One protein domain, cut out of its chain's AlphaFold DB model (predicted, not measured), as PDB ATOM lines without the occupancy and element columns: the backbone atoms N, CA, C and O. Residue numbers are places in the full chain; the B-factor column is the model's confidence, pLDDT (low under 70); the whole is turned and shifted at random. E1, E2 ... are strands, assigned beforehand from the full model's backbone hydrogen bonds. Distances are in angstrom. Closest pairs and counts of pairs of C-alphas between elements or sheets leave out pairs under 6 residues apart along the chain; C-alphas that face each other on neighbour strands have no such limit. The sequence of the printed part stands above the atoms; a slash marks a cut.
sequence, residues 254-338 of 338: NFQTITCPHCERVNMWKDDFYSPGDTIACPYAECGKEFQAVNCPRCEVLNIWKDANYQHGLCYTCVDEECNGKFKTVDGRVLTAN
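Overview. This is residues 254 to 338 of the 338 residues of the protein "Hypothetical protein" of Alexandrium andersonii (UniProt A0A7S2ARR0). Three small antiparallel strand units follow one another in an elongated row: the hairpin E1 and E2 toward one end, the three-stranded sheet E3, E4 and E5 in the middle, and the hairpin E6 and E7 toward the other end. They stay separate sheets joined by loops, and a long stretch, residues 306 to 325, leads from the middle sheet to the last hairpin. The printed part has 85 residues, with no named helix and seven named strands, E1 to E7 in order; the middle sheet runs E3 - E4 - E5, antiparallel throughout. The class is all strand, though only 34 of the 85 residues are in named elements. The whole is compact, with a radius of gyration of the C-alphas of 12.9 A, and spans 40 by 25 by 21 A.

Arrangement. E1, residues 254 to 259, and E2, residues 266 to 270, form an antiparallel hairpin at 162 degrees; N 267 and O 258 are within hydrogen-bond range at 2.8 A. E3, residues 279 to 281, is apart from E2. E3 forms a hairpin with E4, residues 290 to 295, antiparallel at 127 degrees, with N 280 and O 291 at 2.8 A. E4 forms another with E5, residues 302 to 305, antiparallel at 150 degrees, with N 303 and O 294 at 2.8 A. These three strands make a meander, each the antiparallel neighbour of the one before. The pairing is staggered: E4 pairs with E3 over residues 290 to 292 and with E5 over residues 292 to 295. E1 and E4 are only just apart, their closest C-alphas 8.4 A from each other. E6, residues 326 to 330, is apart from E5 and forms an antiparallel hairpin with E7, residues 333 to 337, at 145 degrees; N 335 and O 328 are 2.8 A apart. Residues 316 to 317 pair antiparallel with residues 326 to 327 of E6. The closest C-alphas of E4 and E7, those of Val 294 and Val 334, are 7.7 A apart.

Along the chain. E1 begins at C-alpha 254, (232.431, 220.342, 173.914), and measures 17.5 A from first to last C-alpha; E2 measures 12.8 A. E3 is 6.5 A long. E4 begins at C-alpha 290, (251.991, 219.862, 187.124), and measures 17.3 A; E5 measures 10.1 A. E6 measures 13.5 A, and E7, 12.1 A long, ends at C-alpha 337, (246.144, 244.597, 180.815).

Size, cuts and confidence. The C-alphas farthest apart, those of Glu 286 and Asn 338, are 40.7 A from each other. The printed part has no cut and ends at the chain's last residue. The link from E5 to E6, 20 residues, is long; that from E6 to E7 is tight. The mean pLDDT of the printed part is 93.0, and no printed residue is under 70.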
ATOM      1  N   ASN A 254     231.264 219.511 173.687       95.19
ATOM      2  CA  ASN A 254     232.431 220.342 173.914       95.19
ATOM      3  C   ASN A 254     233.587 219.522 174.501       95.19
ATOM      4  O   ASN A 254     233.393 218.601 175.303       95.19
ATOM      5  N   PHE A 255     234.801 219.861 174.094       94.44
ATOM      6  CA  PHE A 255     236.041 219.295 174.602       94.44
ATOM      7  C   PHE A 255     237.153 220.343 174.547       94.44
ATOM      8  O   PHE A 255     237.066 221.343 173.838       94.44
ATOM      9  N   GLN A 256     238.220 220.103 175.293       93.44
ATOM     10  CA  GLN A 256     239.378 220.989 175.357       93.44
ATOM     11  C   GLN A 256     240.628 220.124 175.437       93.44
ATOM     12  O   GLN A 256     240.591 219.024 175.998       93.44
ATOM     13  N   THR A 257     241.726 220.583 174.840       92.81
ATOM     14  CA  THR A 257     242.995 219.856 174.907       92.81
ATOM     15  C   THR A 257     244.175 220.792 175.099       92.81
ATOM     16  O   THR A 257     244.143 221.927 174.622       92.81
ATOM     17  N   ILE A 258     245.193 220.309 175.812       92.56
ATOM     18  CA  ILE A 258     246.490 220.970 175.983       92.56
ATOM     19  C   ILE A 258     247.583 219.910 175.945       92.56
ATOM     20  O   ILE A 258     247.504 218.894 176.635       92.56
ATOM     21  N   THR A 259     248.640 220.166 175.192       91.88
ATOM     22  CA  THR A 259     249.850 219.356 175.201       91.88
ATOM     23  C   THR A 259     250.656 219.624 176.473       91.88
ATOM     24  O   THR A 259     251.069 220.748 176.753       91.88
ATOM     25  N   CYS A 260     250.908 218.576 177.259       93.62
ATOM     26  CA  CYS A 260     251.719 218.675 178.464       93.62
ATOM     27  C   CYS A 260     253.161 219.089 178.102       93.62
ATOM     28  O   CYS A 260     253.822 218.381 177.335       93.62
ATOM     29  N   PRO A 261     253.708 220.164 178.699       95.81
ATOM     30  CA  PRO A 261     255.030 220.687 178.343       95.81
ATOM     31  C   PRO A 261     256.210 219.830 178.831       95.81
ATOM     32  O   PRO A 261     257.364 220.157 178.531       95.81
ATOM     33  N   HIS A 262     255.926 218.784 179.616       95.38
ATOM     34  CA  HIS A 262     256.909 217.887 180.229       95.38
ATOM     35  C   HIS A 262     257.076 216.566 179.480       95.38
ATOM     36  O   HIS A 262     258.168 216.007 179.480       95.38
ATOM     37  N   CYS A 263     256.002 216.046 178.877       93.00
ATOM     38  CA  CYS A 263     256.004 214.738 178.212       93.00
ATOM     39  C   CYS A 263     255.417 214.751 176.794       93.00
ATOM     40  O   CYS A 263     255.342 213.696 176.166       93.00
ATOM     41  N   GLU A 264     254.974 215.917 176.310       90.50
ATOM     42  CA  GLU A 264     254.422 216.135 174.964       90.50
ATOM     43  C   GLU A 264     253.183 215.279 174.642       90.50
ATOM     44  O   GLU A 264     252.796 215.104 173.484       90.50
ATOM     45  N   ARG A 265     252.536 214.719 175.671       88.25
ATOM     46  CA  ARG A 265     251.253 214.026 175.531       88.25
ATOM     47  C   ARG A 265     250.107 215.015 175.711       88.25
ATOM     48  O   ARG A 265     250.204 215.952 176.497       88.25
ATOM     49  N   VAL A 266     249.019 214.781 174.986       89.81
ATOM     50  CA  VAL A 266     247.843 215.656 174.990       89.81
ATOM     51  C   VAL A 266     246.949 215.315 176.178       89.81
ATOM     52  O   VAL A 266     246.396 214.217 176.246       89.81
ATOM     53  N   ASN A 267     246.774 216.267 177.085       91.69
ATOM     54  CA  ASN A 267     245.729 216.234 178.094       91.69
ATOM     55  C   ASN A 267     244.404 216.570 177.411       91.69
ATOM     56  O   ASN A 267     244.317 217.544 176.663       91.69
ATOM     57  N   MET A 268     243.385 215.746 177.641       91.25
ATOM     58  CA  MET A 268     242.072 215.910 177.027       91.25
ATOM     59  C   MET A 268     241.001 215.933 178.099       91.25
ATOM     60  O   MET A 268     240.915 215.032 178.931       91.25
ATOM     61  N   TRP A 269     240.149 216.935 177.996       92.06
ATOM     62  CA  TRP A 269     239.039 217.170 178.892       92.06
ATOM     63  C   TRP A 269     237.725 216.864 178.183       92.06
ATOM     64  O   TRP A 269     237.502 217.277 177.039       92.06
ATOM     65  N   LYS A 270     236.875 216.092 178.864       89.06
ATOM     66  CA  LYS A 270     235.516 215.748 178.443       89.06
ATOM     67  C   LYS A 270     234.564 216.209 179.544       89.06
ATOM     68  O   LYS A 270     234.795 215.876 180.698       89.06
ATOM     69  N   ASP A 271     233.540 216.973 179.183       83.94
ATOM     70  CA  ASP A 271     232.466 217.451 180.075       83.94
ATOM     71  C   ASP A 271     232.884 218.402 181.228       83.94
ATOM     72  O   ASP A 271     232.026 219.105 181.749       83.94
ATOM     73  N   ASP A 272     234.169 218.481 181.578       85.75
ATOM     74  CA  ASP A 272     234.742 219.387 182.581       85.75
ATOM     75  C   ASP A 272     235.997 220.053 182.011       85.75
ATOM     76  O   ASP A 272     236.823 219.353 181.428       85.75
ATOM     77  N   PHE A 273     236.130 221.373 182.123       88.31
ATOM     78  CA  PHE A 273     237.173 222.168 181.461       88.31
ATOM     79  C   PHE A 273     238.161 222.707 182.486       88.31
ATOM     80  O   PHE A 273     237.771 223.036 183.602       88.31
ATOM     81  N   TYR A 274     239.433 222.852 182.110       88.56
ATOM     82  CA  TYR A 274     240.360 223.551 182.999       88.56
ATOM     83  C   TYR A 274     240.030 225.052 182.987       88.56
ATOM     84  O   TYR A 274     239.724 225.618 181.928       88.56
ATOM     85  N   SER A 275     240.111 225.710 184.143       89.12
ATOM     86  CA  SER A 275     240.007 227.168 184.197       89.12
ATOM     87  C   SER A 275     241.376 227.791 183.909       89.12
ATOM     88  O   SER A 275     242.390 227.310 184.423       89.12
ATOM     89  N   PRO A 276     241.456 228.875 183.117       91.75
ATOM     90  CA  PRO A 276     242.722 229.545 182.840       91.75
ATOM     91  C   PRO A 276     243.488 229.927 184.114       91.75
ATOM     92  O   PRO A 276     243.002 230.714 184.926       91.75
ATOM     93  N   GLY A 277     244.715 229.419 184.244       91.31
ATOM     94  CA  GLY A 277     245.595 229.664 185.390       91.31
ATOM     95  C   GLY A 277     245.542 228.590 186.479       91.31
ATOM     96  O   GLY A 277     246.434 228.571 187.324       91.31
ATOM     97  N   ASP A 278     244.585 227.662 186.432       92.69
ATOM     98  CA  ASP A 278     244.521 226.550 187.384       92.69
ATOM     99  C   ASP A 278     245.682 225.568 187.178       92.69
ATOM    100  O   ASP A 278     246.159 225.351 186.056       92.69
ATOM    101  N   THR A 279     246.129 224.950 188.273       95.31
ATOM    102  CA  THR A 279     247.146 223.895 188.234       95.31
ATOM    103  C   THR A 279     246.586 222.645 187.566       95.31
ATOM    104  O   THR A 279     245.621 222.039 188.026       95.31
ATOM    105  N   ILE A 280     247.235 222.231 186.482       95.56
ATOM    106  CA  ILE A 280     246.910 221.044 185.704       95.56
ATOM    107  C   ILE A 280     247.934 219.957 186.021       95.56
ATOM    108  O   ILE A 280     249.101 220.071 185.648       95.56
ATOM    109  N   ALA A 281     247.490 218.858 186.628       95.81
ATOM    110  CA  ALA A 281     248.296 217.647 186.742       95.81
ATOM    111  C   ALA A 281     248.241 216.836 185.437       95.81
ATOM    112  O   ALA A 281     247.171 216.573 184.881       95.81
ATOM    113  N   CYS A 282     249.400 216.412 184.930       94.94
ATOM    114  CA  CYS A 282     249.462 215.518 183.780       94.94
ATOM    115  C   CYS A 282     248.862 214.141 184.139       94.94
ATOM    116  O   CYS A 282     249.401 213.466 185.017       94.94
ATOM    117  N   PRO A 283     247.802 213.667 183.451       93.25
ATOM    118  CA  PRO A 283     247.084 212.444 183.826       93.25
ATOM    119  C   PRO A 283     247.884 211.166 183.540       93.25
ATOM    120  O   PRO A 283     247.481 210.066 183.916       93.25
ATOM    121  N   TYR A 284     249.013 211.281 182.839       93.44
ATOM    122  CA  TYR A 284     249.892 210.159 182.550       93.44
ATOM    123  C   TYR A 284     250.810 209.904 183.744       93.44
ATOM    124  O   TYR A 284     251.683 210.723 184.021       93.44
ATOM    125  N   ALA A 285     250.655 208.746 184.393       92.62
ATOM    126  CA  ALA A 285     251.388 208.369 185.608       92.62
ATOM    127  C   ALA A 285     252.921 208.474 185.483       92.62
ATOM    128  O   ALA A 285     253.593 208.839 186.439       92.62
ATOM    129  N   GLU A 286     253.473 208.206 184.296       94.69
ATOM    130  CA  GLU A 286     254.912 208.347 184.008       94.69
ATOM    131  C   GLU A 286     255.398 209.801 184.060       94.69
ATOM    132  O   GLU A 286     256.573 210.057 184.303       94.69
ATOM    133  N   CYS A 287     254.508 210.754 183.781       96.00
ATOM    134  CA  CYS A 287     254.808 212.172 183.859       96.00
ATOM    135  C   CYS A 287     254.419 212.712 185.232       96.00
ATOM    136  O   CYS A 287     255.294 213.178 185.952       96.00
ATOM    137  N   GLY A 288     253.125 212.701 185.575       93.31
ATOM    138  CA  GLY A 288     252.573 213.187 186.850       93.31
ATOM    139  C   GLY A 288     252.820 214.666 187.187       93.31
ATOM    140  O   GLY A 288     252.205 215.186 188.106       93.31
ATOM    141  N   LYS A 289     253.707 215.351 186.455       97.44
ATOM    142  CA  LYS A 289     254.083 216.744 186.690       97.44
ATOM    143  C   LYS A 289     252.925 217.698 186.443       97.44
ATOM    144  O   LYS A 289     252.097 217.485 185.553       97.44
ATOM    145  N   GLU A 290     252.953 218.779 187.200       97.44
ATOM    146  CA  GLU A 290     251.991 219.862 187.124       97.44
ATOM    147  C   GLU A 290     252.486 220.975 186.198       97.44
ATOM    148  O   GLU A 290     253.685 221.120 185.950       97.44
ATOM    149  N   PHE A 291     251.550 221.735 185.642       97.75
ATOM    150  CA  PHE A 291     251.799 222.958 184.884       97.75
ATOM    151  C   PHE A 291     250.546 223.838 184.930       97.75
ATOM    152  O   PHE A 291     249.479 223.381 185.324       97.75
ATOM    153  N   GLN A 292     250.651 225.091 184.504       97.00
ATOM    154  CA  GLN A 292     249.496 225.979 184.327       97.00
ATOM    155  C   GLN A 292     249.472 226.512 182.901       97.00
ATOM    156  O   GLN A 292     250.517 226.602 182.245       97.00
ATOM    157  N   ALA A 293     248.286 226.872 182.418       96.75
ATOM    158  CA  ALA A 293     248.128 227.427 181.084       96.75
ATOM    159  C   ALA A 293     247.069 228.532 181.041       96.75
ATOM    160  O   ALA A 293     246.095 228.503 181.792       96.75
ATOM    161  N   VAL A 294     247.273 229.518 180.167       96.38
ATOM    162  CA  VAL A 294     246.341 230.629 179.934       96.38
ATOM    163  C   VAL A 294     246.403 231.042 178.465       96.38
ATOM    164  O   VAL A 294     247.470 231.389 177.954       96.38
ATOM    165  N   ASN A 295     245.266 231.049 177.771       96.06
ATOM    166  CA  ASN A 295     245.177 231.655 176.443       96.06
ATOM    167  C   ASN A 295     245.219 233.184 176.559       96.06
ATOM    168  O   ASN A 295     244.501 233.780 177.362       96.06
ATOM    169  N   CYS A 296     246.051 233.834 175.745       95.25
ATOM    170  CA  CYS A 296     246.090 235.290 175.676       95.25
ATOM    171  C   CYS A 296     244.740 235.830 175.170       95.25
ATOM    172  O   CYS A 296     244.294 235.408 174.107       95.25
ATOM    173  N   PRO A 297     244.114 236.814 175.833       94.44
ATOM    174  CA  PRO A 297     242.798 237.318 175.434       94.44
ATOM    175  C   PRO A 297     242.824 238.142 174.135       94.44
ATOM    176  O   PRO A 297     241.770 238.501 173.622       94.44
ATOM    177  N   ARG A 298     244.014 238.480 173.612       94.12
ATOM    178  CA  ARG A 298     244.180 239.283 172.391       94.12
ATOM    179  C   ARG A 298     244.409 238.444 171.132       94.12
ATOM    180  O   ARG A 298     243.888 238.800 170.083       94.12
ATOM    181  N   CYS A 299     245.217 237.387 171.219       93.56
ATOM    182  CA  CYS A 299     245.590 236.552 170.064       93.56
ATOM    183  C   CYS A 299     245.309 235.056 170.263       93.56
ATOM    184  O   CYS A 299     245.629 234.251 169.392       93.56
ATOM    185  N   GLU A 300     244.763 234.677 171.422       94.81
ATOM    186  CA  GLU A 300     244.377 233.309 171.788       94.81
ATOM    187  C   GLU A 300     245.531 232.295 171.846       94.81
ATOM    188  O   GLU A 300     245.308 231.110 172.102       94.81
ATOM    189  N   VAL A 301     246.780 232.743 171.687       94.06
ATOM    190  CA  VAL A 301     247.967 231.900 171.864       94.06
ATOM    191  C   VAL A 301     248.046 231.409 173.310       94.06
ATOM    192  O   VAL A 301     247.886 232.185 174.257       94.06
ATOM    193  N   LEU A 302     248.284 230.105 173.474       95.31
ATOM    194  CA  LEU A 302     248.400 229.444 174.769       95.31
ATOM    195  C   LEU A 302     249.757 229.760 175.412       95.31
ATOM    196  O   LEU A 302     250.809 229.454 174.858       95.31
ATOM    197  N   ASN A 303     249.724 230.346 176.604       96.88
ATOM    198  CA  ASN A 303     250.895 230.598 177.440       96.88
ATOM    199  C   ASN A 303     250.974 229.466 178.462       96.88
ATOM    200  O   ASN A 303     249.955 229.134 179.068       96.88
ATOM    201  N   ILE A 304     252.153 228.869 178.642       97.12
ATOM    202  CA  ILE A 304     252.340 227.696 179.504       97.12
ATOM    203  C   ILE A 304     253.440 227.971 180.527       97.12
ATOM    204  O   ILE A 304     254.566 228.312 180.164       97.12
ATOM    205  N   TRP A 305     253.134 227.728 181.799       97.69
ATOM    206  CA  TRP A 305     254.081 227.771 182.911       97.69
ATOM    207  C   TRP A 305     254.394 226.345 183.345       97.69
ATOM    208  O   TRP A 305     253.593 225.696 184.020       97.69
ATOM    209  N   LYS A 306     255.564 225.846 182.927       96.62
ATOM    210  CA  LYS A 306     255.970 224.450 183.153       96.62
ATOM    211  C   LYS A 306     256.087 224.093 184.634       96.62
ATOM    212  O   LYS A 306     255.819 222.955 184.980       96.62
ATOM    213  N   ASP A 307     256.442 225.053 185.480       96.12
ATOM    214  CA  ASP A 307     256.673 224.832 186.912       96.12
ATOM    215  C   ASP A 307     255.470 225.228 187.783       96.12
ATOM    216  O   ASP A 307     255.622 225.392 188.989       96.12
ATOM    217  N   ALA A 308     254.291 225.422 187.176       94.88
ATOM    218  CA  ALA A 308     253.058 225.813 187.868       94.88
ATOM    219  C   ALA A 308     253.243 227.019 188.822       94.88
ATOM    220  O   ALA A 308     252.785 227.027 189.963       94.88
ATOM    221  N   ASN A 309     253.932 228.055 188.336       95.44
ATOM    222  CA  ASN A 309     254.225 229.289 189.069       95.44
ATOM    223  C   ASN A 309     253.446 230.522 188.561       95.44
ATOM    224  O   ASN A 309     253.812 231.655 188.878       95.44
ATOM    225  N   TYR A 310     252.381 230.321 187.784       95.12
ATOM    226  CA  TYR A 310     251.415 231.357 187.430       95.12
ATOM    227  C   TYR A 310     250.620 231.788 188.669       95.12
ATOM    228  O   TYR A 310     250.006 230.978 189.362       95.12
ATOM    229  N   GLN A 311     250.608 233.092 188.925       94.12
ATOM    230  CA  GLN A 311     249.868 233.727 190.014       94.12
ATOM    231  C   GLN A 311     248.749 234.615 189.466       94.12
ATOM    232  O   GLN A 311     248.999 235.499 188.637       94.12
ATOM    233  N   HIS A 312     247.530 234.413 189.973       91.69
ATOM    234  CA  HIS A 312     246.368 235.245 189.658       91.69
ATOM    235  C   HIS A 312     246.603 236.706 190.075       91.69
ATOM    236  O   HIS A 312     247.296 236.994 191.048       91.69
ATOM    237  N   GLY A 313     246.029 237.645 189.324       91.00
ATOM    238  CA  GLY A 313     246.163 239.087 189.554       91.00
ATOM    239  C   GLY A 313     247.450 239.728 189.018       91.00
ATOM    240  O   GLY A 313     247.441 240.934 188.759       91.00
ATOM    241  N   LEU A 314     248.522 238.959 188.783       94.38
ATOM    242  CA  LEU A 314     249.749 239.475 188.167       94.38
ATOM    243  C   LEU A 314     249.597 239.675 186.656       94.38
ATOM    244  O   LEU A 314     248.816 238.999 185.986       94.38
ATOM    245  N   CYS A 315     250.365 240.627 186.128       95.12
ATOM    246  CA  CYS A 315     250.397 240.963 184.712       95.12
ATOM    247  C   CYS A 315     251.504 240.175 184.000       95.12
ATOM    248  O   CYS A 315     252.667 240.243 184.395       95.12
ATOM    249  N   TYR A 316     251.141 239.471 182.932       96.25
ATOM    250  CA  TYR A 316     252.040 238.680 182.095       96.25
ATOM    251  C   TYR A 316     252.005 239.196 180.662       96.25
ATOM    252  O   TYR A 316     250.993 239.724 180.207       96.25
ATOM    253  N   THR A 317     253.113 239.027 179.944       96.44
ATOM    254  CA  THR A 317     253.193 239.334 178.509       96.44
ATOM    255  C   THR A 317     252.964 238.053 177.719       96.44
ATOM    256  O   THR A 317     253.442 236.993 178.116       96.44
ATOM    257  N   CYS A 318     252.211 238.147 176.625       96.25
ATOM    258  CA  CYS A 318     251.989 237.041 175.705       96.25
ATOM    259  C   CYS A 318     253.318 236.495 175.173       96.25
ATOM    260  O   CYS A 318     254.182 237.269 174.773       96.25
ATOM    261  N   VAL A 319     253.447 235.167 175.129       95.50
ATOM    262  CA  VAL A 319     254.594 234.473 174.521       95.50
ATOM    263  C   VAL A 319     254.708 234.700 173.012       95.50
ATOM    264  O   VAL A 319     255.769 234.466 172.444       95.50
ATOM    265  N   ASP A 320     253.626 235.127 172.360       94.38
ATOM    266  CA  ASP A 320     253.635 235.523 170.956       94.38
ATOM    267  C   ASP A 320     254.191 236.946 170.810       94.38
ATOM    268  O   ASP A 320     253.543 237.930 171.194       94.38
ATOM    269  N   GLU A 321     255.400 237.037 170.255       92.62
ATOM    270  CA  GLU A 321     256.146 238.284 170.073       92.62
ATOM    271  C   GLU A 321     255.406 239.285 169.174       92.62
ATOM    272  O   GLU A 321     255.505 240.493 169.400       92.62
ATOM    273  N   GLU A 322     254.620 238.812 168.199       94.44
ATOM    274  CA  GLU A 322     253.834 239.689 167.321       94.44
ATOM    275  C   GLU A 322     252.646 240.312 168.062       94.44
ATOM    276  O   GLU A 322     252.264 241.460 167.813       94.44
ATOM    277  N   CYS A 323     252.067 239.574 169.009       94.38
ATOM    278  CA  CYS A 323     250.988 240.075 169.845       94.38
ATOM    279  C   CYS A 323     251.507 241.102 170.858       94.38
ATOM    280  O   CYS A 323     250.906 242.174 171.010       94.38
ATOM    281  N   ASN A 324     252.578 240.750 171.587       91.75
ATOM    282  CA  ASN A 324     253.157 241.514 172.704       91.75
ATOM    283  C   ASN A 324     252.096 242.051 173.698       91.75
ATOM    284  O   ASN A 324     252.255 243.090 174.341       91.75
ATOM    285  N   GLY A 325     250.940 241.382 173.764       92.50
ATOM    286  CA  GLY A 325     249.802 241.795 174.568       92.50
ATOM    287  C   GLY A 325     250.024 241.432 176.025       92.50
ATOM    288  O   GLY A 325     250.484 240.331 176.326       92.50
ATOM    289  N   LYS A 326     249.664 242.331 176.936       95.94
ATOM    290  CA  LYS A 326     249.686 242.047 178.369       95.94
ATOM    291  C   LYS A 326     248.325 241.555 178.844       95.94
ATOM    292  O   LYS A 326     247.286 241.998 178.351       95.94
ATOM    293  N   PHE A 327     248.320 240.635 179.799       96.00
ATOM    294  CA  PHE A 327     247.097 240.080 180.368       96.00
ATOM    295  C   PHE A 327     247.270 239.666 181.829       96.00
ATOM    296  O   PHE A 327     248.382 239.460 182.309       96.00
ATOM    297  N   LYS A 328     246.149 239.536 182.536       94.31
ATOM    298  CA  LYS A 328     246.073 239.022 183.910       94.31
ATOM    299  C   LYS A 328     244.769 238.262 184.117       94.31
ATOM    300  O   LYS A 328     243.786 238.566 183.444       94.31
ATOM    301  N   THR A 329     244.734 237.338 185.071       91.69
ATOM    302  CA  THR A 329     243.489 236.665 185.466       91.69
ATOM    303  C   THR A 329     242.935 237.282 186.746       91.69
ATOM    304  O   THR A 329     243.656 237.394 187.738       91.69
ATOM    305  N   VAL A 330     241.663 237.683 186.727       89.00
ATOM    306  CA  VAL A 330     240.911 238.226 187.872       89.00
ATOM    307  C   VAL A 330     239.614 237.435 187.988       89.00
ATOM    308  O   VAL A 330     238.894 237.314 186.998       89.00
ATOM    309  N   ASP A 331     239.345 236.856 189.158       86.88
ATOM    310  CA  ASP A 331     238.142 236.050 189.426       86.88
ATOM    311  C   ASP A 331     237.878 234.968 188.357       86.88
ATOM    312  O   ASP A 331     236.770 234.814 187.843       86.88
ATOM    313  N   GLY A 332     238.939 234.259 187.952       82.31
ATOM    314  CA  GLY A 332     238.883 233.200 186.934       82.31
ATOM    315  C   GLY A 332     238.722 233.686 185.486       82.31
ATOM    316  O   GLY A 332     238.619 232.867 184.577       82.31
ATOM    317  N   ARG A 333     238.718 235.002 185.233       87.81
ATOM    318  CA  ARG A 333     238.617 235.587 183.885       87.81
ATOM    319  C   ARG A 333     239.937 236.186 183.436       87.81
ATOM    320  O   ARG A 333     240.542 236.963 184.169       87.81
ATOM    321  N   VAL A 334     240.345 235.886 182.206       91.06
ATOM    322  CA  VAL A 334     241.545 236.463 181.588       91.06
ATOM    323  C   VAL A 334     241.189 237.805 180.954       91.06
ATOM    324  O   VAL A 334     240.323 237.877 180.087       91.06
ATOM    325  N   LEU A 335     241.852 238.873 181.385       92.56
ATOM    326  CA  LEU A 335     241.605 240.241 180.934       92.56
ATOM    327  C   LEU A 335     242.859 240.813 180.280       92.56
ATOM    328  O   LEU A 335     243.977 240.545 180.729       92.56
ATOM    329  N   THR A 336     242.678 241.638 179.249       92.12
ATOM    330  CA  THR A 336     243.757 242.480 178.728       92.12
ATOM    331  C   THR A 336     244.212 243.457 179.811       92.12
ATOM    332  O   THR A 336     243.406 244.033 180.545       92.12
ATOM    333  N   ALA A 337     245.524 243.619 179.937       83.75
ATOM    334  CA  ALA A 337     246.144 244.597 180.815       83.75
ATOM    335  C   ALA A 337     246.797 245.679 179.950       83.75
ATOM    336  O   ALA A 337     247.426 245.361 178.940       83.75
ATOM    337  N   ASN A 338     246.612 246.938 180.340       74.44
ATOM    338  CA  ASN A 338     247.244 248.081 179.683       74.44
ATOM    339  C   ASN A 338     248.691 248.255 180.149       74.44
ATOM    340  O   ASN A 338     248.955 248.008 181.351       74.44
TER     341      ASN A 338